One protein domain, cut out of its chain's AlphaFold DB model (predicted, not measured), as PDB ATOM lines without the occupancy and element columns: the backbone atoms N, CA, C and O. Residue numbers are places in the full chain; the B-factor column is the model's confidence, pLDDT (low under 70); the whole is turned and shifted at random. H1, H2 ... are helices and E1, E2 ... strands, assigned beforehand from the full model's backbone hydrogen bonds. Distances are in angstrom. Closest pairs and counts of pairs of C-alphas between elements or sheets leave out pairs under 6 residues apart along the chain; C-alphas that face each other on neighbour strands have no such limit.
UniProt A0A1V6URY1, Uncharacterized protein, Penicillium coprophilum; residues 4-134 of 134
ATOM      1  N   GLN A   4     208.618 192.346 108.587       81.50
ATOM      2  CA  GLN A   4     208.387 193.574 109.350       81.50
ATOM      3  C   GLN A   4     209.147 193.612 110.688       81.50
ATOM      4  O   GLN A   4     209.763 194.648 110.945       81.50
ATOM      5  N   PRO A   5     209.243 192.525 111.489       78.69
ATOM      6  CA  PRO A   5     210.034 192.552 112.723       78.69
ATOM      7  C   PRO A   5     211.516 192.852 112.464       78.69
ATOM      8  O   PRO A   5     212.122 193.653 113.167       78.69
ATOM      9  N   LEU A   6     212.090 192.290 111.394       84.06
ATOM     10  CA  LEU A   6     213.480 192.559 111.005       84.06
ATOM     11  C   LEU A   6     213.681 194.006 110.536       84.06
ATOM     12  O   LEU A   6     214.701 194.617 110.848       84.06
ATOM     13  N   LYS A   7     212.708 194.582 109.817       87.44
ATOM     14  CA  LYS A   7     212.735 196.007 109.444       87.44
ATOM     15  C   LYS A   7     212.675 196.910 110.677       87.44
ATOM     16  O   LYS A   7     213.397 197.903 110.715       87.44
ATOM     17  N   ALA A   8     211.864 196.556 111.675       85.00
ATOM     18  CA  ALA A   8     211.776 197.286 112.937       85.00
ATOM     19  C   ALA A   8     213.099 197.226 113.718       85.00
ATOM     20  O   ALA A   8     213.603 198.269 114.126       85.00
ATOM     21  N   VAL A   9     213.711 196.042 113.841       85.12
ATOM     22  CA  VAL A   9     215.032 195.883 114.479       85.12
ATOM     23  C   VAL A   9     216.091 196.726 113.772       85.12
ATOM     24  O   VAL A   9     216.806 197.475 114.425       85.12
ATOM     25  N   ASN A  10     216.149 196.677 112.439       88.12
ATOM     26  CA  ASN A  10     217.111 197.471 111.671       88.12
ATOM     27  C   ASN A  10     216.904 198.988 111.848       88.12
ATOM     28  O   ASN A  10     217.863 199.755 111.875       88.12
ATOM     29  N   PHE A  11     215.652 199.437 111.978       89.81
ATOM     30  CA  PHE A  11     215.345 200.840 112.254       89.81
ATOM     31  C   PHE A  11     215.812 201.268 113.654       89.81
ATOM     32  O   PHE A  11     216.411 202.333 113.797       89.81
ATOM     33  N   ILE A  12     215.563 200.441 114.671       87.88
ATOM     34  CA  ILE A  12     215.939 200.711 116.069       87.88
ATOM     35  C   ILE A  12     217.458 200.704 116.238       87.88
ATOM     36  O   ILE A  12     218.007 201.608 116.871       87.88
ATOM     37  N   ASP A  13     218.135 199.747 115.604       86.50
ATOM     38  CA  ASP A  13     219.595 199.698 115.553       86.50
ATOM     39  C   ASP A  13     220.167 200.975 114.918       86.50
ATOM     40  O   ASP A  13     221.016 201.649 115.501       86.50
ATOM     41  N   GLY A  14     219.613 201.400 113.776       87.25
ATOM     42  CA  GLY A  14     219.988 202.660 113.125       87.25
ATOM     43  C   GLY A  14     219.730 203.916 113.971       87.25
ATOM     44  O   GLY A  14     220.373 204.943 113.751       87.25
ATOM     45  N   ALA A  15     218.827 203.846 114.952       89.06
ATOM     46  CA  ALA A  15     218.563 204.916 115.913       89.06
ATOM     47  C   ALA A  15     219.503 204.884 117.137       89.06
ATOM     48  O   ALA A  15     219.373 205.728 118.026       89.06
ATOM     49  N   GLY A  16     220.452 203.946 117.196       88.12
ATOM     50  CA  GLY A  16     221.369 203.797 118.325       88.12
ATOM     51  C   GLY A  16     220.692 203.207 119.561       88.12
ATOM     52  O   GLY A  16     221.062 203.537 120.691       88.12
ATOM     53  N   MET A  17     219.677 202.368 119.360       86.94
ATOM     54  CA  MET A  17     218.891 201.747 120.420       86.94
ATOM     55  C   MET A  17     218.870 200.220 120.288       86.94
ATOM     56  O   MET A  17     219.216 199.654 119.253       86.94
ATOM     57  N   CYS A  18     218.473 199.565 121.370       84.19
ATOM     58  CA  CYS A  18     218.192 198.141 121.504       84.19
ATOM     59  C   CYS A  18     216.834 197.991 122.198       84.19
ATOM     60  O   CYS A  18     216.480 198.810 123.046       84.19
ATOM     61  N   HIS A  19     216.066 196.973 121.845       80.88
ATOM     62  CA  HIS A  19     214.698 196.754 122.289       80.88
ATOM     63  C   HIS A  19     214.501 195.353 122.881       80.88
ATOM     64  O   HIS A  19     215.052 194.375 122.400       80.88
ATOM     65  N   ASP A  20     213.609 195.170 123.857       77.50
ATOM     66  CA  ASP A  20     213.223 193.822 124.301       77.50
ATOM     67  C   ASP A  20     212.303 193.134 123.269       77.50
ATOM     68  O   ASP A  20     211.083 193.086 123.414       77.50
ATOM     69  N   ILE A  21     212.874 192.682 122.146       76.75
ATOM     70  CA  ILE A  21     212.145 192.022 121.056       76.75
ATOM     71  C   ILE A  21     211.626 190.666 121.545       76.75
ATOM     72  O   ILE A  21     212.361 189.680 121.608       76.75
ATOM     73  N   ILE A  22     210.344 190.625 121.892       77.00
ATOM     74  CA  ILE A  22     209.628 189.434 122.346       77.00
ATOM     75  C   ILE A  22     208.217 189.444 121.759       77.00
ATOM     76  O   ILE A  22     207.662 190.512 121.513       77.00
ATOM     77  N   GLY A  23     207.598 188.270 121.599       73.56
ATOM     78  CA  GLY A  23     206.267 188.165 120.986       73.56
ATOM     79  C   GLY A  23     205.196 189.004 121.693       73.56
ATOM     80  O   GLY A  23     204.327 189.556 121.038       73.56
ATOM     81  N   ARG A  24     205.310 189.190 123.016       78.69
ATOM     82  CA  ARG A  24     204.416 190.063 123.800       78.69
ATOM     83  C   ARG A  24     204.482 191.538 123.383       78.69
ATOM     84  O   ARG A  24     203.502 192.251 123.550       78.69
ATOM     85  N   ASN A  25     205.620 191.980 122.860       84.81
ATOM     86  CA  ASN A  25     205.853 193.366 122.467       84.81
ATOM     87  C   ASN A  25     205.619 193.568 120.964       84.81
ATOM     88  O   ASN A  25     205.946 194.621 120.428       84.81
ATOM     89  N   ILE A  26     205.061 192.575 120.269       84.31
ATOM     90  CA  ILE A  26     204.612 192.704 118.887       84.31
ATOM     91  C   ILE A  26     203.091 192.640 118.891       84.31
ATOM     92  O   ILE A  26     202.506 191.706 119.432       84.31
ATOM     93  N   ALA A  27     202.461 193.625 118.266       85.38
ATOM     94  CA  ALA A  27     201.029 193.621 118.022       85.38
ATOM     95  C   ALA A  27     200.749 193.685 116.528       85.38
ATOM     96  O   ALA A  27     201.525 194.251 115.757       85.38
ATOM     97  N   PHE A  28     199.621 193.118 116.137       83.50
ATOM     98  CA  PHE A  28     199.080 193.299 114.805       83.50
ATOM     99  C   PHE A  28     198.262 194.585 114.746       83.50
ATOM    100  O   PHE A  28     197.597 194.980 115.707       83.50
ATOM    101  N   ASN A  29     198.349 195.268 113.615       80.00
ATOM    102  CA  ASN A  29     197.574 196.456 113.338       80.00
ATOM    103  C   ASN A  29     196.158 196.041 112.940       80.00
ATOM    104  O   ASN A  29     195.944 195.560 111.833       80.00
ATOM    105  N   CYS A  30     195.190 196.272 113.820       76.31
ATOM    106  CA  CYS A  30     193.787 196.021 113.516       76.31
ATOM    107  C   CYS A  30     193.199 197.240 112.797       76.31
ATOM    108  O   CYS A  30     192.655 198.150 113.427       76.31
ATOM    109  N   SER A  31     193.327 197.291 111.473       78.50
ATOM    110  CA  SER A  31     192.935 198.465 110.679       78.50
ATOM    111  C   SER A  31     191.419 198.712 110.664       78.50
ATOM    112  O   SER A  31     190.965 199.858 110.538       78.50
ATOM    113  N   ASN A  32     190.634 197.647 110.840       77.62
ATOM    114  CA  ASN A  32     189.175 197.701 110.846       77.62
ATOM    115  C   ASN A  32     188.589 197.921 112.242       77.62
ATOM    116  O   ASN A  32     187.500 198.483 112.358       77.62
ATOM    117  N   LEU A  33     189.320 197.562 113.303       80.06
ATOM    118  CA  LEU A  33     188.841 197.653 114.685       80.06
ATOM    119  C   LEU A  33     188.387 199.072 115.093       80.06
ATOM    120  O   LEU A  33     187.308 199.189 115.667       80.06
ATOM    121  N   PRO A  34     189.096 200.170 114.750       83.75
ATOM    122  CA  PRO A  34     188.636 201.529 115.054       83.75
ATOM    123  C   PRO A  34     187.339 201.941 114.344       83.75
ATOM    124  O   PRO A  34     186.759 202.968 114.688       83.75
ATOM    125  N   ARG A  35     186.930 201.203 113.307       84.94
ATOM    126  CA  ARG A  35     185.708 201.451 112.528       84.94
ATOM    127  C   ARG A  35     184.568 200.513 112.914       84.94
ATOM    128  O   ARG A  35     183.456 200.742 112.449       84.94
ATOM    129  N   ALA A  36     184.850 199.488 113.716       85.81
ATOM    130  CA  ALA A  36     183.864 198.509 114.130       85.81
ATOM    131  C   ALA A  36     182.822 199.151 115.053       85.81
ATOM    132  O   ALA A  36     183.163 199.946 115.936       85.81
ATOM    133  N   THR A  37     181.554 198.802 114.862       90.94
ATOM    134  CA  THR A  37     180.500 199.176 115.810       90.94
ATOM    135  C   THR A  37     180.522 198.269 117.037       90.94
ATOM    136  O   THR A  37     181.126 197.195 117.047       90.94
ATOM    137  N   GLU A  38     179.837 198.690 118.099       90.06
ATOM    138  CA  GLU A  38     179.689 197.886 119.313       90.06
ATOM    139  C   GLU A  38     178.996 196.546 119.017       90.06
ATOM    140  O   GLU A  38     179.421 195.501 119.504       90.06
ATOM    141  N   GLU A  39     177.995 196.540 118.133       89.88
ATOM    142  CA  GLU A  39     177.306 195.322 117.702       89.88
ATOM    143  C   GLU A  39     178.224 194.370 116.929       89.88
ATOM    144  O   GLU A  39     178.129 193.152 117.091       89.88
ATOM    145  N   GLU A  40     179.115 194.906 116.091       86.38
ATOM    146  CA  GLU A  40     180.112 194.107 115.374       86.38
ATOM    147  C   GLU A  40     181.121 193.488 116.346       86.38
ATOM    148  O   GLU A  40     181.446 192.306 116.212       86.38
ATOM    149  N   LEU A  41     181.539 194.233 117.373       85.06
ATOM    150  CA  LEU A  41     182.412 193.721 118.430       85.06
ATOM    151  C   LEU A  41     181.728 192.633 119.255       85.06
ATOM    152  O   LEU A  41     182.311 191.571 119.467       85.06
ATOM    153  N   PHE A  42     180.480 192.841 119.676       87.69
ATOM    154  CA  PHE A  42     179.732 191.856 120.465       87.69
ATOM    155  C   PHE A  42     179.335 190.619 119.668       87.69
ATOM    156  O   PHE A  42     179.135 189.553 120.248       87.69
ATOM    157  N   LYS A  43     179.261 190.708 118.338       85.44
ATOM    158  CA  LYS A  43     179.093 189.523 117.492       85.44
ATOM    159  C   LYS A  43     180.293 188.574 117.591       85.44
ATOM    160  O   LYS A  43     180.102 187.367 117.466       85.44
ATOM    161  N   VAL A  44     181.494 189.115 117.800       81.69
ATOM    162  CA  VAL A  44     182.741 188.343 117.920       81.69
ATOM    163  C   VAL A  44     183.012 187.960 119.373       81.69
ATOM    164  O   VAL A  44     183.244 186.794 119.666       81.69
ATOM    165  N   LEU A  45     182.948 188.930 120.287       83.81
ATOM    166  CA  LEU A  45     183.309 188.765 121.701       83.81
ATOM    167  C   LEU A  45     182.172 188.223 122.574       83.81
ATOM    168  O   LEU A  45     182.400 187.841 123.720       83.81
ATOM    169  N   GLY A  46     180.944 188.223 122.059       88.12
ATOM    170  CA  GLY A  46     179.739 188.064 122.862       88.12
ATOM    171  C   GLY A  46     179.324 189.365 123.557       88.12
ATOM    172  O   GLY A  46     180.042 190.366 123.569       88.12
ATOM    173  N   ASN A  47     178.126 189.350 124.145       90.81
ATOM    174  CA  ASN A  47     177.682 190.456 124.990       90.81
ATOM    175  C   ASN A  47     178.455 190.447 126.319       90.81
ATOM    176  O   ASN A  47     178.681 189.364 126.866       90.81
ATOM    177  N   PRO A  48     178.796 191.619 126.885       91.69
ATOM    178  CA  PRO A  48     179.458 191.696 128.179       91.69
ATOM    179  C   PRO A  48     178.638 191.020 129.284       91.69
ATOM    180  O   PRO A  48     177.460 191.323 129.479       91.69
ATOM    181  N   GLU A  49     179.278 190.141 130.050       93.19
ATOM    182  CA  GLU A  49     178.707 189.589 131.279       93.19
ATOM    183  C   GLU A  49     178.996 190.562 132.432       93.19
ATOM    184  O   GLU A  49     180.155 190.794 132.788       93.19
ATOM    185  N   ILE A  50     177.941 191.165 132.987       95.31
ATOM    186  CA  ILE A  50     178.026 192.205 134.019       95.31
ATOM    187  C   ILE A  50     177.361 191.710 135.301       95.31
ATOM    188  O   ILE A  50     176.211 191.270 135.278       95.31
ATOM    189  N   GLU A  51     178.050 191.864 136.428       94.56
ATOM    190  CA  GLU A  51     177.514 191.586 137.760       94.56
ATOM    191  C   GLU A  51     177.653 192.809 138.680       94.56
ATOM    192  O   GLU A  51     178.614 193.573 138.551       94.56
ATOM    193  N   PRO A  52     176.730 193.034 139.633       94.00
ATOM    194  CA  PRO A  52     176.898 194.071 140.644       94.00
ATOM    195  C   PRO A  52     178.150 193.826 141.490       94.00
ATOM    196  O   PRO A  52     178.362 192.720 141.989       94.00
ATOM    197  N   LEU A  53     178.951 194.869 141.721       94.12
ATOM    198  CA  LEU A  53     180.026 194.778 142.703       94.12
ATOM    199  C   LEU A  53     179.396 194.824 144.097       94.12
ATOM    200  O   LEU A  53     178.742 195.798 144.466       94.12
ATOM    201  N   VAL A  54     179.607 193.776 144.884       92.62
ATOM    202  CA  VAL A  54     179.165 193.704 146.277       92.62
ATOM    203  C   VAL A  54     180.306 193.203 147.144       92.62
ATOM    204  O   VAL A  54     181.109 192.370 146.719       92.62
ATOM    205  N   TYR A  55     180.391 193.701 148.375       90.19
ATOM    206  CA  TYR A  55     181.269 193.081 149.356       90.19
ATOM    207  C   TYR A  55     180.710 191.718 149.761       90.19
ATOM    208  O   TYR A  55     179.496 191.530 149.847       90.19
ATOM    209  N   ALA A  56     181.601 190.768 150.053       90.12
ATOM    210  CA  ALA A  56     181.212 189.424 150.482       90.12
ATOM    211  C   ALA A  56     180.374 189.422 151.778       90.12
ATOM    212  O   ALA A  56     179.650 188.467 152.042       90.12
ATOM    213  N   ASP A  57     180.462 190.489 152.576       93.25
ATOM    214  CA  ASP A  57     179.687 190.699 153.802       93.25
ATOM    215  C   ASP A  57     178.362 191.463 153.586       93.25
ATOM    216  O   ASP A  57     177.615 191.674 154.542       93.25
ATOM    217  N   GLY A  58     178.050 191.870 152.349       89.38
ATOM    218  CA  GLY A  58     176.822 192.582 151.984       89.38
ATOM    219  C   GLY A  58     176.779 194.058 152.393       89.38
ATOM    220  O   GLY A  58     175.724 194.688 152.286       89.38
ATOM    221  N   THR A  59     177.889 194.626 152.868       92.75
ATOM    222  CA  THR A  59     177.949 196.045 153.235       92.75
ATOM    223  C   THR A  59     177.901 196.967 152.002       92.75
ATOM    224  O   THR A  59     178.242 196.547 150.893       92.75
ATOM    225  N   PRO A  60     177.464 198.236 152.152       90.62
ATOM    226  CA  PRO A  60     177.441 199.183 151.041       90.62
ATOM    227  C   PRO A  60     178.839 199.487 150.497       90.62
ATOM    228  O   PRO A  60     179.797 199.629 151.261       90.62
ATOM    229  N   LEU A  61     178.940 199.667 149.177       92.69
ATOM    230  CA  LEU A  61     180.184 200.082 148.533       92.69
ATOM    231  C   LEU A  61     180.643 201.459 149.023       92.69
ATOM    232  O   LEU A  61     179.843 202.381 149.196       92.69
ATOM    233  N   GLN A  62     181.956 201.603 149.196       92.19
ATOM    234  CA  GLN A  62     182.565 202.891 149.505       92.19
ATOM    235  C   GLN A  62     182.482 203.844 148.301       92.19
ATOM    236  O   GLN A  62     182.581 203.398 147.151       92.19
ATOM    237  N   PRO A  63     182.363 205.164 148.535       91.25
ATOM    238  CA  PRO A  63     182.443 206.154 147.469       91.25
ATOM    239  C   PRO A  63     183.746 206.014 146.669       91.25
ATOM    240  O   PRO A  63     184.829 205.944 147.247       91.25
ATOM    241  N   GLY A  64     183.639 205.993 145.339       91.00
ATOM    242  CA  GLY A  64     184.784 205.875 144.425       91.00
ATOM    243  C   GLY A  64     185.039 204.466 143.884       91.00
ATOM    244  O   GLY A  64     185.882 204.315 143.004       91.00
ATOM    245  N   LEU A  65     184.304 203.452 144.353       92.69
ATOM    246  CA  LEU A  65     184.323 202.120 143.745       92.69
ATOM    247  C   LEU A  65     183.320 202.011 142.583       92.69
ATOM    248  O   LEU A  65     182.260 202.642 142.631       92.69
ATOM    249  N   PRO A  66     183.624 201.205 141.548       93.25
ATOM    250  CA  PRO A  66     182.668 200.908 140.489       93.25
ATOM    251  C   PRO A  66     181.474 200.127 141.049       93.25
ATOM    252  O   PRO A  66     181.615 199.325 141.964       93.25
ATOM    253  N   THR A  67     180.284 200.336 140.491       93.31
ATOM    254  CA  THR A  67     179.055 199.660 140.945       93.31
ATOM    255  C   THR A  67     178.879 198.263 140.356       93.31
ATOM    256  O   THR A  67     177.979 197.530 140.761       93.31
ATOM    257  N   GLN A  68     179.709 197.898 139.383       94.62
ATOM    258  CA  GLN A  68     179.610 196.655 138.633       94.62
ATOM    259  C   GLN A  68     180.995 196.118 138.284       94.62
ATOM    260  O   GLN A  68     181.963 196.875 138.177       94.62
ATOM    261  N   ILE A  69     181.055 194.812 138.080       93.88
ATOM    262  CA  ILE A  69     182.199 194.071 137.574       93.88
ATOM    263  C   ILE A  69     181.797 193.531 136.207       93.88
ATOM    264  O   ILE A  69     180.673 193.067 136.026       93.88
ATOM    265  N   VAL A  70     182.709 193.602 135.246       93.69
ATOM    266  CA  VAL A  70     182.514 193.028 133.914       93.69
ATOM    267  C   VAL A  70     183.495 191.875 133.778       93.69
ATOM    268  O   VAL A  70     184.687 192.051 134.046       93.69
ATOM    269  N   LYS A  71     183.003 190.693 133.409       91.94
ATOM    270  CA  LYS A  71     183.864 189.538 133.143       91.94
ATOM    271  C   LYS A  71     184.798 189.860 131.977       91.94
ATOM    272  O   LYS A  71     184.395 190.504 131.011       91.94
ATOM    273  N   ALA A  72     186.048 189.410 132.070       89.81
ATOM    274  CA  ALA A  72     186.990 189.541 130.966       89.81
ATOM    275  C   ALA A  72     186.453 188.807 129.728       89.81
ATOM    276  O   ALA A  72     186.019 187.660 129.834       89.81
ATOM    277  N   ALA A  73     186.483 189.472 128.573       86.12
ATOM    278  CA  ALA A  73     186.121 188.844 127.311       86.12
ATOM    279  C   ALA A  73     187.121 187.725 126.980       86.12
ATOM    280  O   ALA A  73     188.334 187.900 127.125       86.12
ATOM    281  N   GLU A  74     186.605 186.589 126.523       80.69
ATOM    282  CA  GLU A  74     187.409 185.472 126.038       80.69
ATOM    283  C   GLU A  74     187.428 185.512 124.509       80.69
ATOM    284  O   GLU A  74     186.385 185.564 123.863       80.69
ATOM    285  N   TRP A  75     188.623 185.499 123.925       73.81
ATOM    286  CA  TRP A  75     188.789 185.409 122.480       73.81
ATOM    287  C   TRP A  75     188.790 183.936 122.080       73.81
ATOM    288  O   TRP A  75     189.780 183.238 122.296       73.81
ATOM    289  N   THR A  76     187.669 183.451 121.550       65.69
ATOM    290  CA  THR A  76     187.530 182.048 121.129       65.69
ATOM    291  C   THR A  76     187.986 181.805 119.696       65.69
ATOM    292  O   THR A  76     188.425 180.700 119.407       65.69
ATOM    293  N   ASP A  77     187.928 182.828 118.836       60.88
ATOM    294  CA  ASP A  77     188.390 182.789 117.447       60.88
ATOM    295  C   ASP A  77     189.019 184.137 117.057       60.88
ATOM    296  O   ASP A  77     188.531 185.201 117.447       60.88
ATOM    297  N   TRP A  78     190.106 184.090 116.284       61.81
ATOM    298  CA  TRP A  78     190.686 185.260 115.621       61.81
ATOM    299  C   TRP A  78     190.100 185.351 114.212       61.81
ATOM    300  O   TRP A  78     190.058 184.351 113.494       61.81
ATOM    301  N   ILE A  79     189.619 186.529 113.818       58.50
ATOM    302  CA  ILE A  79     189.291 186.783 112.416       58.50
ATOM    303  C   ILE A  79     190.617 187.125 111.750       58.50
ATOM    304  O   ILE A  79     191.145 188.202 112.001       58.50
ATOM    305  N   ASP A  80     191.149 186.208 110.945       57.31
ATOM    306  CA  ASP A  80     192.323 186.486 110.119       57.31
ATOM    307  C   ASP A  80     192.010 187.693 109.214       57.31
ATOM    308  O   ASP A  80     191.162 187.591 108.320       57.31
ATOM    309  N   GLU A  81     192.652 188.848 109.432       63.47
ATOM    310  CA  GLU A  81     192.741 189.847 108.365       63.47
ATOM    311  C   GLU A  81     193.785 189.341 107.347       63.47
ATOM    312  O   GLU A  81     194.877 188.906 107.713       63.47
ATOM    313  N   ASP A  82     193.451 189.373 106.048       61.44
ATOM    314  CA  ASP A  82     194.289 188.796 104.978       61.44
ATOM    315  C   ASP A  82     195.714 189.401 104.924       61.44
ATOM    316  O   ASP A  82     196.656 188.748 104.464       61.44
ATOM    317  N   GLU A  83     195.887 190.639 105.409       65.75
ATOM    318  CA  GLU A  83     197.174 191.326 105.553       65.75
ATOM    319  C   GLU A  83     197.210 192.155 106.851       65.75
ATOM    320  O   GLU A  83     196.666 193.257 106.911       65.75
ATOM    321  N   GLU A  84     197.895 191.657 107.885       70.94
ATOM    322  CA  GLU A  84     198.112 192.400 109.134       70.94
ATOM    323  C   GLU A  84     199.541 192.957 109.210       70.94
ATOM    324  O   GLU A  84     200.532 192.220 109.210       70.94
ATOM    325  N   ASP A  85     199.662 194.282 109.312       81.19
ATOM    326  CA  ASP A  85     200.936 194.927 109.625       81.19
ATOM    327  C   ASP A  85     201.307 194.689 111.092       81.19
ATOM    328  O   ASP A  85     200.530 194.964 111.999       81.19
ATOM    329  N   GLN A  86     202.528 194.240 111.349       84.06
ATOM    330  CA  GLN A  86     203.074 194.077 112.688       84.06
ATOM    331  C   GLN A  86     203.744 195.366 113.158       84.06
ATOM    332  O   GLN A  86     204.543 195.978 112.441       84.06
ATOM    333  N   GLN A  87     203.460 195.749 114.398       85.00
ATOM    334  CA  GLN A  87     204.037 196.904 115.069       85.00
ATOM    335  C   GLN A  87     204.758 196.476 116.340       85.00
ATOM    336  O   GLN A  87     204.321 195.571 117.052       85.00
ATOM    337  N   LEU A  88     205.870 197.153 116.623       85.69
ATOM    338  CA  LEU A  88     206.600 196.975 117.866       85.69
ATOM    339  C   LEU A  88     206.054 197.930 118.930       85.69
ATOM    340  O   LEU A  88     205.927 199.132 118.692       85.69
ATOM    341  N   LEU A  89     205.740 197.376 120.092       85.44
ATOM    342  CA  LEU A  89     205.212 198.065 121.258       85.44
ATOM    343  C   LEU A  89     206.239 198.068 122.393       85.44
ATOM    344  O   LEU A  89     207.219 197.336 122.361       85.44
ATOM    345  N   ASP A  90     205.938 198.847 123.430       81.94
ATOM    346  CA  ASP A  90     206.674 198.858 124.698       81.94
ATOM    347  C   ASP A  90     208.160 199.245 124.577       81.94
ATOM    348  O   ASP A  90     209.078 198.534 124.982       81.94
ATOM    349  N   LEU A  91     208.391 200.461 124.073       81.19
ATOM    350  CA  LEU A  91     209.723 201.069 124.034       81.19
ATOM    351  C   LEU A  91     210.251 201.473 125.429       81.19
ATOM    352  O   LEU A  91     211.363 201.992 125.520       81.19
ATOM    353  N   GLY A  92     209.477 201.281 126.507       78.31
ATOM    354  CA  GLY A  92     209.844 201.704 127.866       78.31
ATOM    355  C   GLY A  92     211.100 201.011 128.394       78.31
ATOM    356  O   GLY A  92     211.893 201.628 129.100       78.31
ATOM    357  N   GLU A  93     211.320 199.771 127.963       76.00
ATOM    358  CA  GLU A  93     212.490 198.957 128.309       76.00
ATOM    359  C   GLU A  93     213.575 198.986 127.217       76.00
ATOM    360  O   GLU A  93     214.488 198.159 127.205       76.00
ATOM    361  N   SER A  94     213.490 199.930 126.272       82.88
ATOM    362  CA  SER A  94     214.528 200.090 125.254       82.88
ATOM    363  C   SER A  94     215.797 200.699 125.840       82.88
ATOM    364  O   SER A  94     215.770 201.643 126.632       82.88
ATOM    365  N   LEU A  95     216.935 200.178 125.403       82.31
ATOM    366  CA  LEU A  95     218.253 200.522 125.905       82.31
ATOM    367  C   LEU A  95     219.018 201.348 124.865       82.31
ATOM    368  O   LEU A  95     219.078 200.958 123.699       82.31
ATOM    369  N   PRO A  96     219.644 202.471 125.248       85.88
ATOM    370  CA  PRO A  96     220.579 203.157 124.369       85.88
ATOM    371  C   PRO A  96     221.834 202.301 124.165       85.88
ATOM    372  O   PRO A  96     222.375 201.756 125.131       85.88
ATOM    373  N   GLN A  97     222.340 202.256 122.934       86.38
ATOM    374  CA  GLN A  97     223.609 201.597 122.623       86.38
ATOM    375  C   GLN A  97     224.758 202.195 123.444       86.38
ATOM    376  O   GLN A  97     224.887 203.418 123.579       86.38
ATOM    377  N   GLY A  98     225.592 201.330 124.016       82.69
ATOM    378  CA  GLY A  98     226.695 201.704 124.904       82.69
ATOM    379  C   GLY A  98     226.267 202.097 126.322       82.69
ATOM    380  O   GLY A  98     227.108 202.532 127.115       82.69
ATOM    381  N   LYS A  99     224.974 201.996 126.653       84.38
ATOM    382  CA  LYS A  99     224.423 202.202 128.004       84.38
ATOM    383  C   LYS A  99     223.655 200.974 128.489       84.38
ATOM    384  O   LYS A  99     222.660 201.096 129.204       84.38
ATOM    385  N   GLU A 100     224.114 199.796 128.096       80.88
ATOM    386  CA  GLU A 100     223.490 198.535 128.458       80.88
ATOM    387  C   GLU A 100     223.578 198.294 129.978       80.88
ATOM    388  O   GLU A 100     224.606 198.569 130.609       80.88
ATOM    389  N   PRO A 101     222.507 197.783 130.611       79.06
ATOM    390  CA  PRO A 101     222.519 197.471 132.026       79.06
ATOM    391  C   PRO A 101     223.401 196.249 132.293       79.06
ATOM    392  O   PRO A 101     223.604 195.390 131.445       79.06
ATOM    393  N   SER A 102     223.871 196.102 133.532       76.44
ATOM    394  CA  SER A 102     224.675 194.930 133.929       76.44
ATOM    395  C   SER A 102     223.935 193.588 133.817       76.44
ATOM    396  O   SER A 102     224.564 192.531 133.825       76.44
ATOM    397  N   LYS A 103     222.599 193.620 133.755       73.62
ATOM    398  CA  LYS A 103     221.730 192.454 133.599       73.62
ATOM    399  C   LYS A 103     220.563 192.811 132.696       73.62
ATOM    400  O   LYS A 103     219.898 193.817 132.930       73.62
ATOM    401  N   LEU A 104     220.288 191.941 131.734       76.31
ATOM    402  CA  LEU A 104     219.089 191.998 130.913       76.31
ATOM    403  C   LEU A 104     218.057 191.016 131.468       76.31
ATOM    404  O   LEU A 104     218.375 189.849 131.713       76.31
ATOM    405  N   ALA A 105     216.823 191.471 131.675       72.31
ATOM    406  CA  ALA A 105     215.723 190.572 131.994       72.31
ATOM    407  C   ALA A 105     215.395 189.751 130.739       72.31
ATOM    408  O   ALA A 105     214.918 190.284 129.745       72.31
ATOM    409  N   GLN A 106     215.697 188.450 130.756       69.50
ATOM    410  CA  GLN A 106     215.438 187.564 129.622       69.50
ATOM    411  C   GLN A 106     214.617 186.354 130.078       69.50
ATOM    412  O   GLN A 106     215.053 185.636 130.986       69.50
ATOM    413  N   PRO A 107     213.467 186.067 129.439       73.69
ATOM    414  CA  PRO A 107     212.819 184.771 129.577       73.69
ATOM    415  C   PRO A 107     213.807 183.655 129.223       73.69
ATOM    416  O   PRO A 107     214.623 183.803 128.312       73.69
ATOM    417  N   SER A 108     213.749 182.527 129.933       75.19
ATOM    418  CA  SER A 108     214.740 181.448 129.803       75.19
ATOM    419  C   SER A 108     214.905 180.928 128.369       75.19
ATOM    420  O   SER A 108     216.019 180.562 127.998       75.19
ATOM    421  N   PHE A 109     213.824 180.943 127.584       75.19
ATOM    422  CA  PHE A 109     213.749 180.505 126.187       75.19
ATOM    423  C   PHE A 109     214.220 181.557 125.164       75.19
ATOM    424  O   PHE A 109     214.373 181.229 123.994       75.19
ATOM    425  N   LEU A 110     214.485 182.797 125.590       75.88
ATOM    426  CA  LEU A 110     214.982 183.898 124.748       75.88
ATOM    427  C   LEU A 110     216.371 184.384 125.179       75.88
ATOM    428  O   LEU A 110     216.792 185.484 124.809       75.88
ATOM    429  N   ARG A 111     217.077 183.592 125.996       82.44
ATOM    430  CA  ARG A 111     218.462 183.890 126.362       82.44
ATOM    431  C   ARG A 111     219.369 183.714 125.156       82.44
ATOM    432  O   ARG A 111     219.339 182.679 124.493       82.44
ATOM    433  N   VAL A 112     220.187 184.728 124.924       86.38
ATOM    434  CA  VAL A 112     221.165 184.739 123.841       86.38
ATOM    435  C   VAL A 112     222.444 184.017 124.271       86.38
ATOM    436  O   VAL A 112     222.768 184.000 125.463       86.38
ATOM    437  N   PRO A 113     223.189 183.389 123.349       86.38
ATOM    438  CA  PRO A 113     224.382 182.623 123.703       86.38
ATOM    439  C   PRO A 113     225.401 183.423 124.525       86.38
ATOM    440  O   PRO A 113     225.960 182.907 125.492       86.38
ATOM    441  N   GLU A 114     225.619 184.692 124.199       86.06
ATOM    442  CA  GLU A 114     226.560 185.570 124.894       86.06
ATOM    443  C   GLU A 114     226.159 185.855 126.349       86.06
ATOM    444  O   GLU A 114     227.034 185.904 127.217       86.06
ATOM    445  N   THR A 115     224.863 185.914 126.680       84.50
ATOM    446  CA  THR A 115     224.427 186.048 128.082       84.50
ATOM    447  C   THR A 115     224.568 184.740 128.851       84.50
ATOM    448  O   THR A 115     224.744 184.767 130.068       84.50
ATOM    449  N   VAL A 116     224.545 183.594 128.164       84.75
ATOM    450  CA  VAL A 116     224.739 182.269 128.773       84.75
ATOM    451  C   VAL A 116     226.218 181.966 129.016       84.75
ATOM    452  O   VAL A 116     226.574 181.504 130.098       84.75
ATOM    453  N   PHE A 117     227.074 182.201 128.021       86.62
ATOM    454  CA  PHE A 117     228.475 181.772 128.054       86.62
ATOM    455  C   PHE A 117     229.443 182.861 128.509       86.62
ATOM    456  O   PHE A 117     230.460 182.545 129.124       86.62
ATOM    457  N   LEU A 118     229.157 184.125 128.195       84.31
ATOM    458  CA  LEU A 118     230.086 185.240 128.407       84.31
ATOM    459  C   LEU A 118     229.596 186.224 129.473       84.31
ATOM    460  O   LEU A 118     230.365 187.072 129.917       84.31
ATOM    461  N   ASN A 119     228.338 186.090 129.906       81.12
ATOM    462  CA  ASN A 119     227.681 187.006 130.837       81.12
ATOM    463  C   ASN A 119     227.820 188.480 130.395       81.12
ATOM    464  O   ASN A 119     227.990 189.384 131.212       81.12
ATOM    465  N   SER A 120     227.777 188.700 129.080       82.88
ATOM    466  CA  SER A 120     227.883 190.000 128.421       82.88
ATOM    467  C   SER A 120     226.879 190.067 127.280       82.88
ATOM    468  O   SER A 120     226.594 189.041 126.666       82.88
ATOM    469  N   PHE A 121     226.388 191.257 126.965       84.75
ATOM    470  CA  PHE A 121     225.523 191.489 125.814       84.75
ATOM    471  C   PHE A 121     225.666 192.928 125.328       84.75
ATOM    472  O   PHE A 121     226.164 193.791 126.051       84.75
ATOM    473  N   ASP A 122     225.215 193.157 124.104       83.62
ATOM    474  CA  ASP A 122     225.002 194.475 123.525       83.62
ATOM    475  C   ASP A 122     223.725 194.450 122.677       83.62
ATOM    476  O   ASP A 122     222.968 193.476 122.706       83.62
ATOM    477  N   TYR A 123     223.493 195.513 121.915       81.38
ATOM    478  CA  TYR A 123     222.330 195.691 121.047       81.38
ATOM    479  C   TYR A 123     222.058 194.555 120.046       81.38
ATOM    480  O   TYR A 123     220.940 194.427 119.545       81.38
ATOM    481  N   ARG A 124     223.033 193.681 119.766       86.06
ATOM    482  CA  ARG A 124     222.865 192.548 118.841       86.06
ATOM    483  C   ARG A 124     221.957 191.445 119.388       86.06
ATOM    484  O   ARG A 124     221.510 190.596 118.613       86.06
ATOM    485  N   VAL A 125     221.621 191.493 120.678       85.31
ATOM    486  CA  VAL A 125     220.622 190.631 121.330       85.31
ATOM    487  C   VAL A 125     219.291 190.580 120.565       85.31
ATOM    488  O   VAL A 125     218.668 189.519 120.462       85.31
ATOM    489  N   ASP A 126     218.891 191.691 119.950       84.00
ATOM    490  CA  ASP A 126     217.632 191.820 119.206       84.00
ATOM    491  C   ASP A 126     217.626 190.983 117.934       84.00
ATOM    492  O   ASP A 126     216.595 190.424 117.559       84.00
ATOM    493  N   SER A 127     218.787 190.844 117.292       83.75
ATOM    494  CA  SER A 127     218.930 190.056 116.067       83.75
ATOM    495  C   SER A 127     218.715 188.570 116.339       83.75
ATOM    496  O   SER A 127     218.021 187.892 115.581       83.75
ATOM    497  N   TRP A 128     219.262 188.066 117.451       85.62
ATOM    498  CA  TRP A 128     219.017 186.689 117.877       85.62
ATOM    499  C   TRP A 128     217.534 186.465 118.169       85.62
ATOM    500  O   TRP A 128     216.932 185.511 117.678       85.62
ATOM    501  N   ARG A 129     216.928 187.367 118.943       83.25
ATOM    502  CA  ARG A 129     215.525 187.250 119.351       83.25
ATOM    503  C   ARG A 129     214.561 187.339 118.178       83.25
ATOM    504  O   ARG A 129     213.620 186.552 118.124       83.25
ATOM    505  N   ALA A 130     214.821 188.223 117.218       81.25
ATOM    506  CA  ALA A 130     214.064 188.282 115.976       81.25
ATOM    507  C   ALA A 130     214.122 186.949 115.213       81.25
ATOM    508  O   ALA A 130     213.088 186.481 114.748       81.25
ATOM    509  N   GLY A 131     215.295 186.304 115.160       81.00
ATOM    510  CA  GLY A 131     215.456 184.973 114.566       81.00
ATOM    511  C   GLY A 131     214.756 183.843 115.334       81.00
ATOM    512  O   GLY A 131     214.322 182.871 114.727       81.00
ATOM    513  N   CYS A 132     214.609 183.947 116.659       81.06
ATOM    514  CA  CYS A 132     213.865 182.956 117.450       81.06
ATOM    515  C   CYS A 132     212.343 183.040 117.279       81.06
ATOM    516  O   CYS A 132     211.654 182.079 117.609       81.06
ATOM    517  N   MET A 133     211.815 184.183 116.837       72.31
ATOM    518  CA  MET A 133     210.374 184.388 116.637       72.31
ATOM    519  C   MET A 133     209.909 184.127 115.200       72.31
ATOM    520  O   MET A 133     208.701 184.098 114.964       72.31
ATOM    521  N   SER A 134     210.842 184.005 114.251       64.62
ATOM    522  CA  SER A 134     210.571 183.791 112.822       64.62
ATOM    523  C   SER A 134     210.343 182.336 112.438       64.62
ATOM    524  O   SER A 134     211.008 181.461 113.035       64.62
TER     525      SER A 134
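Overview. This is residues 4 to 134 of the 134 residues of an uncharacterized protein of Penicillium coprophilum (UniProt A0A1V6URY1). With little regular structure, the chain makes two lobes joined by loops: H1 and H4 side by side with H3 and sheet E1 - E4, and H2 with hairpin E2 E3, where residues 55 to 60 stick out. Of 131 printed residues, 45 are in named elements, ordered H1 E1 H2 E2 E3 E4 H3 H4, a mixed class with antiparallel sheets. It is only just extended, close to loose, with radius of gyration of the C-alphas 21.3 A and spans 58 by 42 by 25 A.

Arrangement. E1, residues 26 to 28, is antiparallel to E4, residues 86 to 88, with N 27 and O 87 within hydrogen-bond range, 3.0 A. H1, residues 4 to 14, touches H4, residues 125 to 133, opposite ways; their closest C-alphas, Leu 6 and Ala 130, are 6.6 A apart. E2, residues 50 to 52, and E3, residues 68 to 70, form a hairpin; N 51 and O 69 are within range, 2.9 A.

Along the chain. H1, 15.2 A long, begins at C-alpha 4 (208.387, 193.574, 109.350); H4 ends at C-alpha 133 (210.374, 184.388, 116.637). H2, residues 38 to 45, has 3 of 4 O i to N i+4 pairs within range; H1, H4 and H3, residues 113 to 117, have every one.

Size, cuts and confidence. The printed part has no cut. Link E4 to H3 is long, 24 residues. Residues 76 to 83, 106 and 134 have pLDDT under 70.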